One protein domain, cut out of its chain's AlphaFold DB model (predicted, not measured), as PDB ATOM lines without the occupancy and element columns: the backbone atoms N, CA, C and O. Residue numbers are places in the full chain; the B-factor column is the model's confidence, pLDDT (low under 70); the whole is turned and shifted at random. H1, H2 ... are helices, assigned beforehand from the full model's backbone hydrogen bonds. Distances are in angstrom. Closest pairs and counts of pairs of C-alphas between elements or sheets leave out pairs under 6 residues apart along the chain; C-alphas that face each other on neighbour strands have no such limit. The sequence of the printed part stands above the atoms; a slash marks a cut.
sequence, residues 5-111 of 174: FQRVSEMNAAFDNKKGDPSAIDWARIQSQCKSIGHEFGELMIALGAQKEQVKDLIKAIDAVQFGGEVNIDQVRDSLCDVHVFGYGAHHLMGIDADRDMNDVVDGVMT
ATOM      1  N   PHE A   5     238.185 240.574  85.977       95.00
ATOM      2  CA  PHE A   5     237.183 239.507  85.920       95.00
ATOM      3  C   PHE A   5     235.797 240.018  85.500       95.00
ATOM      4  O   PHE A   5     235.149 239.400  84.655       95.00
ATOM      5  N   GLN A   6     235.335 241.142  86.059       95.56
ATOM      6  CA  GLN A   6     234.034 241.719  85.704       95.56
ATOM      7  C   GLN A   6     233.994 242.102  84.222       95.56
ATOM      8  O   GLN A   6     233.077 241.688  83.518       95.56
ATOM      9  N   ARG A   7     235.037 242.775  83.724       95.06
ATOM     10  CA  ARG A   7     235.141 243.174  82.312       95.06
ATOM     11  C   ARG A   7     235.176 241.975  81.364       95.06
ATOM     12  O   ARG A   7     234.459 241.952  80.369       95.06
ATOM     13  N   VAL A   8     235.961 240.942  81.682       95.06
ATOM     14  CA  VAL A   8     236.016 239.708  80.876       95.06
ATOM     15  C   VAL A   8     234.686 238.948  80.928       95.06
ATOM     16  O   VAL A   8     234.266 238.370  79.923       95.06
ATOM     17  N   SER A   9     233.986 238.955  82.066       94.88
ATOM     18  CA  SER A   9     232.653 238.354  82.184       94.88
ATOM     19  C   SER A   9     231.610 239.105  81.349       94.88
ATOM     20  O   SER A   9     230.785 238.463  80.703       94.88
ATOM     21  N   GLU A  10     231.643 240.439  81.347       93.00
ATOM     22  CA  GLU A  10     230.776 241.292  80.522       93.00
ATOM     23  C   GLU A  10     231.055 241.084  79.030       93.00
ATOM     24  O   GLU A  10     230.127 240.879  78.249       93.00
ATOM     25  N   MET A  11     232.333 241.032  78.647       93.12
ATOM     26  CA  MET A  11     232.762 240.709  77.288       93.12
ATOM     27  C   MET A  11     232.211 239.349  76.844       93.12
ATOM     28  O   MET A  11     231.615 239.244  75.775       93.12
ATOM     29  N   ASN A  12     232.358 238.302  77.663       93.12
ATOM     30  CA  ASN A  12     231.817 236.982  77.334       93.12
ATOM     31  C   ASN A  12     230.292 237.010  77.172       93.12
ATOM     32  O   ASN A  12     229.779 236.452  76.203       93.12
ATOM     33  N   ALA A  13     229.573 237.701  78.057       91.56
ATOM     34  CA  ALA A  13     228.130 237.865  77.918       91.56
ATOM     35  C   ALA A  13     227.753 238.557  76.594       91.56
ATOM     36  O   ALA A  13     226.819 238.113  75.928       91.56
ATOM     37  N   ALA A  14     228.509 239.574  76.165       89.75
ATOM     38  CA  ALA A  14     228.291 240.253  74.886       89.75
ATOM     39  C   ALA A  14     228.522 239.340  73.664       89.75
ATOM     40  O   ALA A  14     227.862 239.506  72.641       89.75
ATOM     41  N   PHE A  15     229.406 238.341  73.769       88.56
ATOM     42  CA  PHE A  15     229.601 237.310  72.738       88.56
ATOM     43  C   PHE A  15     228.583 236.156  72.801       88.56
ATOM     44  O   PHE A  15     228.747 235.174  72.078       88.56
ATOM     45  N   ASP A  16     227.555 236.248  73.654       87.44
ATOM     46  CA  ASP A  16     226.621 235.156  73.980       87.44
ATOM     47  C   ASP A  16     227.324 233.909  74.568       87.44
ATOM     48  O   ASP A  16     226.784 232.802  74.626       87.44
ATOM     49  N   ASN A  17     228.542 234.085  75.093       89.19
ATOM     50  CA  ASN A  17     229.239 233.069  75.871       89.19
ATOM     51  C   ASN A  17     228.680 233.071  77.294       89.19
ATOM     52  O   ASN A  17     229.248 233.672  78.209       89.19
ATOM     53  N   LYS A  18     227.559 232.371  77.487       90.62
ATOM     54  CA  LYS A  18     226.839 232.322  78.768       90.62
ATOM     55  C   LYS A  18     227.761 231.975  79.937       90.62
ATOM     56  O   LYS A  18     228.620 231.089  79.830       90.62
ATOM     57  N   LYS A  19     227.538 232.660  81.060       94.38
ATOM     58  CA  LYS A  19     228.177 232.358  82.343       94.38
ATOM     59  C   LYS A  19     227.867 230.911  82.744       94.38
ATOM     60  O   LYS A  19     226.746 230.450  82.546       94.38
ATOM     61  N   GLY A  20     228.864 230.208  83.275       94.38
ATOM     62  CA  GLY A  20     228.697 228.837  83.760       94.38
ATOM     63  C   GLY A  20     227.907 228.752  85.070       94.38
ATOM     64  O   GLY A  20     227.714 229.756  85.760       94.38
ATOM     65  N   ASP A  21     227.498 227.532  85.411       96.00
ATOM     66  CA  ASP A  21     226.834 227.183  86.665       96.00
ATOM     67  C   ASP A  21     227.816 226.410  87.565       96.00
ATOM     68  O   ASP A  21     228.264 225.329  87.177       96.00
ATOM     69  N   PRO A  22     228.183 226.921  88.757       95.19
ATOM     70  CA  PRO A  22     229.103 226.224  89.657       95.19
ATOM     71  C   PRO A  22     228.553 224.889  90.184       95.19
ATOM     72  O   PRO A  22     229.336 224.066  90.648       95.19
ATOM     73  N   SER A  23     227.238 224.658  90.111       96.50
ATOM     74  CA  SER A  23     226.610 223.381  90.468       96.50
ATOM     75  C   SER A  23     226.567 222.374  89.310       96.50
ATOM     76  O   SER A  23     226.343 221.187  89.537       96.50
ATOM     77  N   ALA A  24     226.822 222.831  88.080       96.56
ATOM     78  CA  ALA A  24     226.762 222.040  86.852       96.56
ATOM     79  C   ALA A  24     227.810 222.531  85.835       96.56
ATOM     80  O   ALA A  24     227.486 223.040  84.760       96.56
ATOM     81  N   ILE A  25     229.092 222.413  86.195       96.56
ATOM     82  CA  ILE A  25     230.198 222.901  85.362       96.56
ATOM     83  C   ILE A  25     230.313 222.059  84.084       96.56
ATOM     84  O   ILE A  25     230.489 220.842  84.133       96.56
ATOM     85  N   ASP A  26     230.290 222.729  82.930       96.88
ATOM     86  CA  ASP A  26     230.619 222.128  81.635       96.88
ATOM     87  C   ASP A  26     232.141 221.984  81.493       96.88
ATOM     88  O   ASP A  26     232.841 222.869  80.988       96.88
ATOM     89  N   TRP A  27     232.669 220.862  81.980       96.31
ATOM     90  CA  TRP A  27     234.105 220.595  81.967       96.31
ATOM     91  C   TRP A  27     234.696 220.496  80.564       96.31
ATOM     92  O   TRP A  27     235.839 220.903  80.383       96.31
ATOM     93  N   ALA A  28     233.936 220.030  79.569       95.00
ATOM     94  CA  ALA A  28     234.416 219.965  78.190       95.00
ATOM     95  C   ALA A  28     234.682 221.376  77.643       95.00
ATOM     96  O   ALA A  28     235.724 221.634  77.034       95.00
ATOM     97  N   ARG A  29     233.786 222.327  77.939       94.94
ATOM     98  CA  ARG A  29     233.985 223.740  77.600       94.94
ATOM     99  C   ARG A  29     235.171 224.352  78.346       94.94
ATOM    100  O   ARG A  29     235.966 225.054  77.721       94.94
ATOM    101  N   ILE A  30     235.329 224.082  79.645       96.62
ATOM    102  CA  ILE A  30     236.478 224.580  80.429       96.62
ATOM    103  C   ILE A  30     237.799 224.026  79.885       96.62
ATOM    104  O   ILE A  30     238.741 224.778  79.667       96.62
ATOM    105  N   GLN A  31     237.860 222.730  79.597       96.56
ATOM    106  CA  GLN A  31     239.024 222.070  79.009       96.56
ATOM    107  C   GLN A  31     239.411 222.675  77.655       96.56
ATOM    108  O   GLN A  31     240.589 222.951  77.416       96.56
ATOM    109  N   SER A  32     238.426 222.940  76.789       94.25
ATOM    110  CA  SER A  32     238.658 223.644  75.525       94.25
ATOM    111  C   SER A  32     239.197 225.061  75.749       94.25
ATOM    112  O   SER A  32     240.116 225.472  75.049       94.25
ATOM    113  N   GLN A  33     238.670 225.794  76.734       95.06
ATOM    114  CA  GLN A  33     239.145 227.137  77.083       95.06
ATOM    115  C   GLN A  33     240.586 227.119  77.621       95.06
ATOM    116  O   GLN A  33     241.383 227.991  77.282       95.06
ATOM    117  N   CYS A  34     240.947 226.122  78.432       96.44
ATOM    118  CA  CYS A  34     242.302 225.985  78.970       96.44
ATOM    119  C   CYS A  34     243.335 225.646  77.887       96.44
ATOM    120  O   CYS A  34     244.483 226.069  78.002       96.44
ATOM    121  N   LYS A  35     242.951 224.953  76.803       96.00
ATOM    122  CA  LYS A  35     243.840 224.787  75.638       96.00
ATOM    123  C   LYS A  35     244.206 226.135  75.014       96.00
ATOM    124  O   LYS A  35     245.373 226.347  74.695       96.00
ATOM    125  N   SER A  36     243.256 227.071  74.936       95.50
ATOM    126  CA  SER A  36     243.527 228.428  74.449       95.50
ATOM    127  C   SER A  36     244.542 229.172  75.319       95.50
ATOM    128  O   SER A  36     245.401 229.842  74.770       95.50
ATOM    129  N   ILE A  37     244.537 228.995  76.648       96.88
ATOM    130  CA  ILE A  37     245.589 229.561  77.521       96.88
ATOM    131  C   ILE A  37     246.979 229.066  77.087       96.88
ATOM    132  O   ILE A  37     247.928 229.844  77.015       96.88
ATOM    133  N   GLY A  38     247.097 227.779  76.756       96.00
ATOM    134  CA  GLY A  38     248.341 227.209  76.246       96.00
ATOM    135  C   GLY A  38     248.765 227.776  74.883       96.00
ATOM    136  O   GLY A  38     249.960 227.941  74.637       96.00
ATOM    137  N   HIS A  39     247.807 228.111  74.012       96.31
ATOM    138  CA  HIS A  39     248.087 228.790  72.740       96.31
ATOM    139  C   HIS A  39     248.637 230.199  72.975       96.31
ATOM    140  O   HIS A  39     249.691 230.522  72.432       96.31
ATOM    141  N   GLU A  40     247.992 230.984  73.844       97.19
ATOM    142  CA  GLU A  40     248.439 232.338  74.212       97.19
ATOM    143  C   GLU A  40     249.837 232.322  74.849       97.19
ATOM    144  O   GLU A  40     250.672 233.178  74.562       97.19
ATOM    145  N   PHE A  41     250.151 231.306  75.663       97.06
ATOM    146  CA  PHE A  41     251.512 231.116  76.171       97.06
ATOM    147  C   PHE A  41     252.522 230.880  75.037       97.06
ATOM    148  O   PHE A  41     253.616 231.441  75.054       97.06
ATOM    149  N   GLY A  42     252.162 230.089  74.024       97.38
ATOM    150  CA  GLY A  42     252.982 229.923  72.825       97.38
ATOM    151  C   GLY A  42     253.221 231.246  72.088       97.38
ATOM    152  O   GLY A  42     254.361 231.559  71.740       97.38
ATOM    153  N   GLU A  43     252.177 232.054  71.891       96.75
ATOM    154  CA  GLU A  43     252.301 233.380  71.271       96.75
ATOM    155  C   GLU A  43     253.202 234.317  72.085       96.75
ATOM    156  O   GLU A  43     254.084 234.962  71.511       96.75
ATOM    157  N   LEU A  44     253.073 234.313  73.416       97.25
ATOM    158  CA  LEU A  44     253.968 235.037  74.317       97.25
ATOM    159  C   LEU A  44     255.428 234.606  74.130       97.25
ATOM    160  O   LEU A  44     256.305 235.455  73.996       97.25
ATOM    161  N   MET A  45     255.711 233.303  74.068       98.00
ATOM    162  CA  MET A  45     257.077 232.810  73.855       98.00
ATOM    163  C   MET A  45     257.659 233.299  72.524       98.00
ATOM    164  O   MET A  45     258.824 233.694  72.474       98.00
ATOM    165  N   ILE A  46     256.859 233.321  71.453       97.88
ATOM    166  CA  ILE A  46     257.274 233.884  70.158       97.88
ATOM    167  C   ILE A  46     257.553 235.386  70.292       97.88
ATOM    168  O   ILE A  46     258.581 235.853  69.803       97.88
ATOM    169  N   ALA A  47     256.684 236.136  70.978       96.81
ATOM    170  CA  ALA A  47     256.869 237.569  71.222       96.81
ATOM    171  C   ALA A  47     258.132 237.870  72.052       96.81
ATOM    172  O   ALA A  47     258.784 238.890  71.833       96.81
ATOM    173  N   LEU A  48     258.528 236.952  72.937       97.69
ATOM    174  CA  LEU A  48     259.781 236.996  73.701       97.69
ATOM    175  C   LEU A  48     261.015 236.536  72.898       97.69
ATOM    176  O   LEU A  48     262.125 236.525  73.431       97.69
ATOM    177  N   GLY A  49     260.854 236.168  71.622       97.56
ATOM    178  CA  GLY A  49     261.952 235.825  70.712       97.56
ATOM    179  C   GLY A  49     262.202 234.328  70.517       97.56
ATOM    180  O   GLY A  49     263.199 233.957  69.893       97.56
ATOM    181  N   ALA A  50     261.326 233.448  71.011       97.62
ATOM    182  CA  ALA A  50     261.424 232.022  70.710       97.62
ATOM    183  C   ALA A  50     261.202 231.750  69.213       97.62
ATOM    184  O   ALA A  50     260.431 232.424  68.524       97.62
ATOM    185  N   GLN A  51     261.853 230.707  68.694       96.12
ATOM    186  CA  GLN A  51     261.683 230.323  67.296       96.12
ATOM    187  C   GLN A  51     260.289 229.733  67.074       96.12
ATOM    188  O   GLN A  51     259.914 228.737  67.695       96.12
ATOM    189  N   LYS A  52     259.541 230.301  66.122       95.81
ATOM    190  CA  LYS A  52     258.161 229.892  65.813       95.81
ATOM    191  C   LYS A  52     258.014 228.389  65.565       95.81
ATOM    192  O   LYS A  52     257.042 227.799  66.021       95.81
ATOM    193  N   GLU A  53     258.963 227.761  64.869       94.31
ATOM    194  CA  GLU A  53     258.900 226.319  64.593       94.31
ATOM    195  C   GLU A  53     258.987 225.467  65.868       94.31
ATOM    196  O   GLU A  53     258.278 224.472  65.970       94.31
ATOM    197  N   GLN A  54     259.760 225.889  66.875       91.31
ATOM    198  CA  GLN A  54     259.847 225.184  68.161       91.31
ATOM    199  C   GLN A  54     258.545 225.306  68.965       91.31
ATOM    200  O   GLN A  54     258.102 224.350  69.596       91.31
ATOM    201  N   VAL A  55     257.894 226.471  68.909       96.62
ATOM    202  CA  VAL A  55     256.624 226.715  69.609       96.62
ATOM    203  C   VAL A  55     255.451 225.982  68.950       96.62
ATOM    204  O   VAL A  55     254.541 225.531  69.644       96.62
ATOM    205  N   LYS A  56     255.464 225.797  67.622       94.44
ATOM    206  CA  LYS A  56     254.405 225.048  66.921       94.44
ATOM    207  C   LYS A  56     254.220 223.638  67.473       94.44
ATOM    208  O   LYS A  56     253.087 223.179  67.577       94.44
ATOM    209  N   ASP A  57     255.307 222.952  67.807       92.69
ATOM    210  CA  ASP A  57     255.219 221.587  68.321       92.69
ATOM    211  C   ASP A  57     254.680 221.549  69.759       92.69
ATOM    212  O   ASP A  57     253.910 220.647  70.089       92.69
ATOM    213  N   LEU A  58     254.960 222.576  70.571       93.06
ATOM    214  CA  LEU A  58     254.317 222.767  71.877       93.06
ATOM    215  C   LEU A  58     252.796 222.950  71.737       93.06
ATOM    216  O   LEU A  58     252.031 222.275  72.423       93.06
ATOM    217  N   ILE A  59     252.347 223.818  70.824       95.25
ATOM    218  CA  ILE A  59     250.913 224.064  70.583       95.25
ATOM    219  C   ILE A  59     250.210 222.782  70.120       95.25
ATOM    220  O   ILE A  59     249.167 222.419  70.662       95.25
ATOM    221  N   LYS A  60     250.809 222.034  69.182       95.25
ATOM    222  CA  LYS A  60     250.269 220.733  68.750       95.25
ATOM    223  C   LYS A  60     250.162 219.740  69.906       95.25
ATOM    224  O   LYS A  60     249.192 218.990  69.970       95.25
ATOM    225  N   ALA A  61     251.147 219.717  70.806       95.25
ATOM    226  CA  ALA A  61     251.109 218.847  71.974       95.25
ATOM    227  C   ALA A  61     249.948 219.216  72.911       95.25
ATOM    228  O   ALA A  61     249.241 218.321  73.368       95.25
ATOM    229  N   ILE A  62     249.702 220.513  73.130       95.62
ATOM    230  CA  ILE A  62     248.546 221.014  73.894       95.62
ATOM    231  C   ILE A  62     247.228 220.583  73.235       95.62
ATOM    232  O   ILE A  62     246.339 220.060  73.912       95.62
ATOM    233  N   ASP A  63     247.103 220.729  71.915       95.00
ATOM    234  CA  ASP A  63     245.898 220.326  71.182       95.00
ATOM    235  C   ASP A  63     245.634 218.822  71.265       95.00
ATOM    236  O   ASP A  63     244.479 218.399  71.397       95.00
ATOM    237  N   ALA A  64     246.698 218.017  71.257       96.50
ATOM    238  CA  ALA A  64     246.624 216.566  71.342       96.50
ATOM    239  C   ALA A  64     246.227 216.044  72.736       96.50
ATOM    240  O   ALA A  64     245.826 214.880  72.834       96.50
ATOM    241  N   VAL A  65     246.284 216.871  73.794       95.94
ATOM    242  CA  VAL A  65     245.890 216.467  75.155       95.94
ATOM    243  C   VAL A  65     244.465 215.916  75.155       95.94
ATOM    244  O   VAL A  65     243.513 216.597  74.750       95.94
ATOM    245  N   GLN A  66     244.336 214.679  75.632       94.69
ATOM    246  CA  GLN A  66     243.067 213.995  75.848       94.69
ATOM    247  C   GLN A  66     242.701 214.069  77.327       94.69
ATOM    248  O   GLN A  66     243.512 213.743  78.193       94.69
ATOM    249  N   PHE A  67     241.466 214.467  77.614       94.94
ATOM    250  CA  PHE A  67     240.933 214.474  78.970       94.94
ATOM    251  C   PHE A  67     240.099 213.211  79.188       94.94
ATOM    252  O   PHE A  67     239.170 212.941  78.433       94.94
ATOM    253  N   GLY A  68     240.433 212.436  80.216       91.00
ATOM    254  CA  GLY A  68     239.680 211.229  80.582       91.00
ATOM    255  C   GLY A  68     239.808 210.826  82.051       91.00
ATOM    256  O   GLY A  68     239.297 209.782  82.440       91.00
ATOM    257  N   GLY A  69     240.511 211.631  82.852       93.94
ATOM    258  CA  GLY A  69     240.662 211.418  84.288       93.94
ATOM    259  C   GLY A  69     239.566 212.103  85.102       93.94
ATOM    260  O   GLY A  69     238.776 212.892  84.582       93.94
ATOM    261  N   GLU A  70     239.556 211.813  86.401       96.12
ATOM    262  CA  GLU A  70     238.728 212.523  87.375       96.12
ATOM    263  C   GLU A  70     239.150 213.997  87.475       96.12
ATOM    264  O   GLU A  70     240.338 214.323  87.459       96.12
ATOM    265  N   VAL A  71     238.168 214.896  87.574       96.94
ATOM    266  CA  VAL A  71     238.411 216.336  87.705       96.94
ATOM    267  C   VAL A  71     238.395 216.730  89.179       96.94
ATOM    268  O   VAL A  71     237.378 216.586  89.853       96.94
ATOM    269  N   ASN A  72     239.497 217.311  89.654       97.25
ATOM    270  CA  ASN A  72     239.572 217.943  90.967       97.25
ATOM    271  C   ASN A  72     239.348 219.459  90.836       97.25
ATOM    272  O   ASN A  72     240.209 220.182  90.335       97.25
ATOM    273  N   ILE A  73     238.189 219.942  91.292       96.94
ATOM    274  CA  ILE A  73     237.799 221.353  91.155       96.94
ATOM    275  C   ILE A  73     238.743 222.319  91.878       96.94
ATOM    276  O   ILE A  73     239.023 223.394  91.348       96.94
ATOM    277  N   ASP A  74     239.251 221.955  93.054       98.19
ATOM    278  CA  ASP A  74     240.118 222.844  93.828       98.19
ATOM    279  C   ASP A  74     241.478 222.996  93.148       98.19
ATOM    280  O   ASP A  74     241.962 224.116  93.006       98.19
ATOM    281  N   GLN A  75     242.031 221.907  92.608       98.25
ATOM    282  CA  GLN A  75     243.268 221.962  91.821       98.25
ATOM    283  C   GLN A  75     243.099 222.751  90.520       98.25
ATOM    284  O   GLN A  75     243.996 223.499  90.141       98.25
ATOM    285  N   VAL A  76     241.947 222.636  89.846       97.94
ATOM    286  CA  VAL A  76     241.663 223.452  88.654       97.94
ATOM    287  C   VAL A  76     241.647 224.939  89.008       97.94
ATOM    288  O   VAL A  76     242.234 225.746  88.288       97.94
ATOM    289  N   ARG A  77     240.988 225.316  90.110       98.00
ATOM    290  CA  ARG A  77     240.913 226.715  90.559       98.00
ATOM    291  C   ARG A  77     242.287 227.262  90.935       98.00
ATOM    292  O   ARG A  77     242.619 228.360  90.506       98.00
ATOM    293  N   ASP A  78     243.061 226.488  91.688       98.56
ATOM    294  CA  ASP A  78     244.430 226.821  92.089       98.56
ATOM    295  C   ASP A  78     245.330 227.047  90.865       98.56
ATOM    296  O   ASP A  78     245.898 228.122  90.695       98.56
ATOM    297  N   SER A  79     245.312 226.111  89.912       98.38
ATOM    298  CA  SER A  79     246.099 226.217  88.676       98.38
ATOM    299  C   SER A  79     245.704 227.424  87.811       98.38
ATOM    300  O   SER A  79     246.565 228.066  87.212       98.38
ATOM    301  N   LEU A  80     244.411 227.765  87.730       98.19
ATOM    302  CA  LEU A  80     243.964 228.977  87.031       98.19
ATOM    303  C   LEU A  80     244.461 230.249  87.733       98.19
ATOM    304  O   LEU A  80     244.875 231.198  87.065       98.19
ATOM    305  N   CYS A  81     244.450 230.269  89.068       98.31
ATOM    306  CA  CYS A  81     245.012 231.367  89.845       98.31
ATOM    307  C   CYS A  81     246.522 231.508  89.617       98.31
ATOM    308  O   CYS A  81     246.976 232.629  89.401       98.31
ATOM    309  N   ASP A  82     247.278 230.413  89.573       98.44
ATOM    310  CA  ASP A  82     248.719 230.448  89.305       98.44
ATOM    311  C   ASP A  82     249.044 231.057  87.938       98.44
ATOM    312  O   ASP A  82     249.931 231.905  87.830       98.44
ATOM    313  N   VAL A  83     248.281 230.709  86.895       98.25
ATOM    314  CA  VAL A  83     248.418 231.343  85.572       98.25
ATOM    315  C   VAL A  83     248.251 232.860  85.677       98.25
ATOM    316  O   VAL A  83     249.034 233.611  85.091       98.25
ATOM    317  N   HIS A  84     247.268 233.336  86.446       97.44
ATOM    318  CA  HIS A  84     247.098 234.767  86.685       97.44
ATOM    319  C   HIS A  84     248.271 235.356  87.477       97.44
ATOM    320  O   HIS A  84     248.801 236.389  87.079       97.44
ATOM    321  N   VAL A  85     248.726 234.698  88.545       98.19
ATOM    322  CA  VAL A  85     249.862 235.158  89.359       98.19
ATOM    323  C   VAL A  85     251.109 235.354  88.498       98.19
ATOM    324  O   VAL A  85     251.734 236.411  88.570       98.19
ATOM    325  N   PHE A  86     251.447 234.395  87.632       98.12
ATOM    326  CA  PHE A  86     252.610 234.523  86.750       98.12
ATOM    327  C   PHE A  86     252.395 235.528  85.615       98.12
ATOM    328  O   PHE A  86     253.329 236.252  85.271       98.12
ATOM    329  N   GLY A  87     251.177 235.639  85.077       97.50
ATOM    330  CA  GLY A  87     250.840 236.650  84.074       97.50
ATOM    331  C   GLY A  87     251.008 238.080  84.600       97.50
ATOM    332  O   GLY A  87     251.684 238.896  83.972       97.50
ATOM    333  N   TYR A  88     250.462 238.384  85.781       97.94
ATOM    334  CA  TYR A  88     250.655 239.690  86.431       97.94
ATOM    335  C   TYR A  88     252.096 239.873  86.905       97.94
ATOM    336  O   TYR A  88     252.641 240.970  86.805       97.94
ATOM    337  N   GLY A  89     252.741 238.805  87.379       98.44
ATOM    338  CA  GLY A  89     254.151 238.816  87.757       98.44
ATOM    339  C   GLY A  89     255.060 239.240  86.601       98.44
ATOM    340  O   GLY A  89     255.946 240.065  86.800       98.44
ATOM    341  N   ALA A  90     254.813 238.754  85.382       98.38
ATOM    342  CA  ALA A  90     255.570 239.165  84.199       98.38
ATOM    343  C   ALA A  90     255.418 240.669  83.904       98.38
ATOM    344  O   ALA A  90     256.425 241.352  83.723       98.38
ATOM    345  N   HIS A  91     254.193 241.205  83.949       98.12
ATOM    346  CA  HIS A  91     253.954 242.648  83.810       98.12
ATOM    347  C   HIS A  91     254.664 243.452  84.907       98.12
ATOM    348  O   HIS A  91     255.322 244.450  84.617       98.12
ATOM    349  N   HIS A  92     254.611 242.979  86.159       98.12
ATOM    350  CA  HIS A  92     255.325 243.593  87.276       98.12
ATOM    351  C   HIS A  92     256.837 243.662  87.023       98.12
ATOM    352  O   HIS A  92     257.439 244.714  87.224       98.12
ATOM    353  N   LEU A  93     257.448 242.578  86.530       98.38
ATOM    354  CA  LEU A  93     258.874 242.551  86.185       98.38
ATOM    355  C   LEU A  93     259.221 243.498  85.026       98.38
ATOM    356  O   LEU A  93     260.328 244.029  84.988       98.38
ATOM    357  N   MET A  94     258.283 243.736  84.106       97.75
ATOM    358  CA  MET A  94     258.418 244.728  83.035       97.75
ATOM    359  C   MET A  94     258.178 246.171  83.513       97.75
ATOM    360  O   MET A  94     258.479 247.107  82.775       97.75
ATOM    361  N   GLY A  95     257.640 246.372  84.722       97.44
ATOM    362  CA  GLY A  95     257.217 247.685  85.216       97.44
ATOM    363  C   GLY A  95     255.956 248.227  84.531       97.44
ATOM    364  O   GLY A  95     255.760 249.440  84.494       97.44
ATOM    365  N   ILE A  96     255.120 247.345  83.975       97.50
ATOM    366  CA  ILE A  96     253.898 247.683  83.236       97.50
ATOM    367  C   ILE A  96     252.672 247.395  84.104       97.50
ATOM    368  O   ILE A  96     252.621 246.395  84.823       97.50
ATOM    369  N   ASP A  97     251.674 248.276  84.038       96.50
ATOM    370  CA  ASP A  97     250.402 248.083  84.731       96.50
ATOM    371  C   ASP A  97     249.522 247.090  83.956       96.50
ATOM    372  O   ASP A  97     248.894 247.439  82.954       96.50
ATOM    373  N   ALA A  98     249.467 245.850  84.447       96.38
ATOM    374  CA  ALA A  98     248.671 244.779  83.853       96.38
ATOM    375  C   ALA A  98     247.175 245.117  83.758       96.38
ATOM    376  O   ALA A  98     246.512 244.691  82.812       96.38
ATOM    377  N   ASP A  99     246.627 245.884  84.710       95.94
ATOM    378  CA  ASP A  99     245.214 246.261  84.673       95.94
ATOM    379  C   ASP A  99     244.950 247.227  83.520       95.94
ATOM    380  O   ASP A  99     243.928 247.125  82.839       95.94
ATOM    381  N   ARG A 100     245.882 248.146  83.259       95.00
ATOM    382  CA  ARG A 100     245.779 249.075  82.134       95.00
ATOM    383  C   ARG A 100     245.836 248.346  80.794       95.00
ATOM    384  O   ARG A 100     244.938 248.552  79.981       95.00
ATOM    385  N   ASP A 101     246.801 247.450  80.608       95.88
ATOM    386  CA  ASP A 101     246.913 246.664  79.373       95.88
ATOM    387  C   ASP A 101     245.694 245.757  79.162       95.88
ATOM    388  O   ASP A 101     245.145 245.687  78.060       95.88
ATOM    389  N   MET A 102     245.193 245.111  80.223       95.25
ATOM    390  CA  MET A 102     243.978 244.298  80.142       95.25
ATOM    391  C   MET A 102     242.761 245.141  79.743       95.25
ATOM    392  O   MET A 102     241.932 244.688  78.950       95.25
ATOM    393  N   ASN A 103     242.646 246.368  80.256       93.44
ATOM    394  CA  ASN A 103     241.577 247.287  79.869       93.44
ATOM    395  C   ASN A 103     241.659 247.644  78.378       93.44
ATOM    396  O   ASN A 103     240.646 247.519  77.688       93.44
ATOM    397  N   ASP A 104     242.848 247.991  77.878       94.62
ATOM    398  CA  ASP A 104     243.071 248.314  76.462       94.62
ATOM    399  C   ASP A 104     242.742 247.109  75.553       94.62
ATOM    400  O   ASP A 104     242.106 247.263  74.503       94.62
ATOM    401  N   VAL A 105     243.087 245.886  75.981       94.88
ATOM    402  CA  VAL A 105     242.736 244.641  75.273       94.88
ATOM    403  C   VAL A 105     241.230 244.414  75.245       94.88
ATOM    404  O   VAL A 105     240.680 244.182  74.163       94.88
ATOM    405  N   VAL A 106     240.541 244.478  76.391       94.19
ATOM    406  CA  VAL A 106     239.081 244.278  76.424       94.19
ATOM    407  C   VAL A 106     238.387 245.342  75.584       94.19
ATOM    408  O   VAL A 106     237.514 244.997  74.790       94.19
ATOM    409  N   ASP A 107     238.792 246.608  75.686       93.00
ATOM    410  CA  ASP A 107     238.197 247.691  74.904       93.00
ATOM    411  C   ASP A 107     238.380 247.470  73.401       93.00
ATOM    412  O   ASP A 107     237.411 247.572  72.642       93.00
ATOM    413  N   GLY A 108     239.571 247.045  72.971       93.56
ATOM    414  CA  GLY A 108     239.829 246.630  71.593       93.56
ATOM    415  C   GLY A 108     238.943 245.460  71.149       93.56
ATOM    416  O   GLY A 108     238.336 245.509  70.074       93.56
ATOM    417  N   VAL A 109     238.785 244.428  71.982       92.75
ATOM    418  CA  VAL A 109     237.906 243.280  71.692       92.75
ATOM    419  C   VAL A 109     236.443 243.708  71.568       92.75
ATOM    420  O   VAL A 109     235.768 243.276  70.631       92.75
ATOM    421  N   MET A 110     235.961 244.600  72.432       93.44
ATOM    422  CA  MET A 110     234.598 245.133  72.362       93.44
ATOM    423  C   MET A 110     234.357 245.955  71.085       93.44
ATOM    424  O   MET A 110     233.218 246.075  70.634       93.44
ATOM    425  N   THR A 111     235.399 246.467  70.414       94.62
ATOM    426  CA  THR A 111     235.216 247.136  69.112       94.62
ATOM    427  C   THR A 111     234.823 246.190  67.980       94.62
ATOM    428  O   THR A 111     234.375 246.673  66.942       94.62
TER     429      THR A 111
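What this domain is: This is residues 5 to 111 of the 174 residues of the protein "Putative HAD superfamily Cof-like phosphohydrolase" of Paraburkholderia fungorum (UniProt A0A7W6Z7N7). Two long helices, H2 and H4, run in much the same direction near each other, and H3 folds back along H2 as a hairpin. The first and last helices, H1 and H5, make a side-by-side pair set crosswise at the side away from H3; contacts between helices are few. The printed part has 107 residues with five named helices, H1 to H5, and no named strand: all helix. It is only just compact, close to loose, with a radius of gyration of the C-alphas of 15.6 A and spans of 39 by 32 by 26 A.

Where its parts are: Find C-alpha 5 at (237.183, 239.507, 85.920); there H1 begins, residues 5 to 14, 14.2 A long. At C-alpha 27, (234.105, 220.595, 81.967), H2 begins and runs 30.4 A to residue 47. H3 is residues 52 to 64, 18.5 A. H4, residues 73 to 94, is the longest at 32.2 A. H5, residues 98 to 110, runs 18.2 A to C-alpha 110 at (234.598, 245.133, 72.362).

How they stand to each other: Look first at Met 11 and Met 110, the closest C-alphas of H1 and H5, 6.9 A apart; these helices touch at a shallow tilt of 6 degrees, the same way, H5 with residues 106 to 110 alone. H2 and H3 form a helical hairpin and touch at a shallow tilt of 7 degrees, opposite ways; their closest C-alphas, Gly 42 and Val 55, are 5.8 A apart. H2 and H4 are near each other, with 7 pairs of C-alphas within 10 A. H4 and H5 only just touch, only at the corner, with 3 pairs of C-alphas within 8 A, the closest His 91 and Ala 98 at 5.7 A; they stand about perpendicular at 74 degrees. H3 and H4 are apart. In H1, H4 and H5 every O i to N i+4 pair is within hydrogen-bond range; in H2 16 of 17 are, in H3 7 of 9.

The domain as a whole: The C-alphas farthest apart are Ser 23 and Gln 51, 42.6 A. The printed part has no cut. Residues 15 to 26 are the one long link. Mean pLDDT of the printed part is 95.7; no printed residue is under 70.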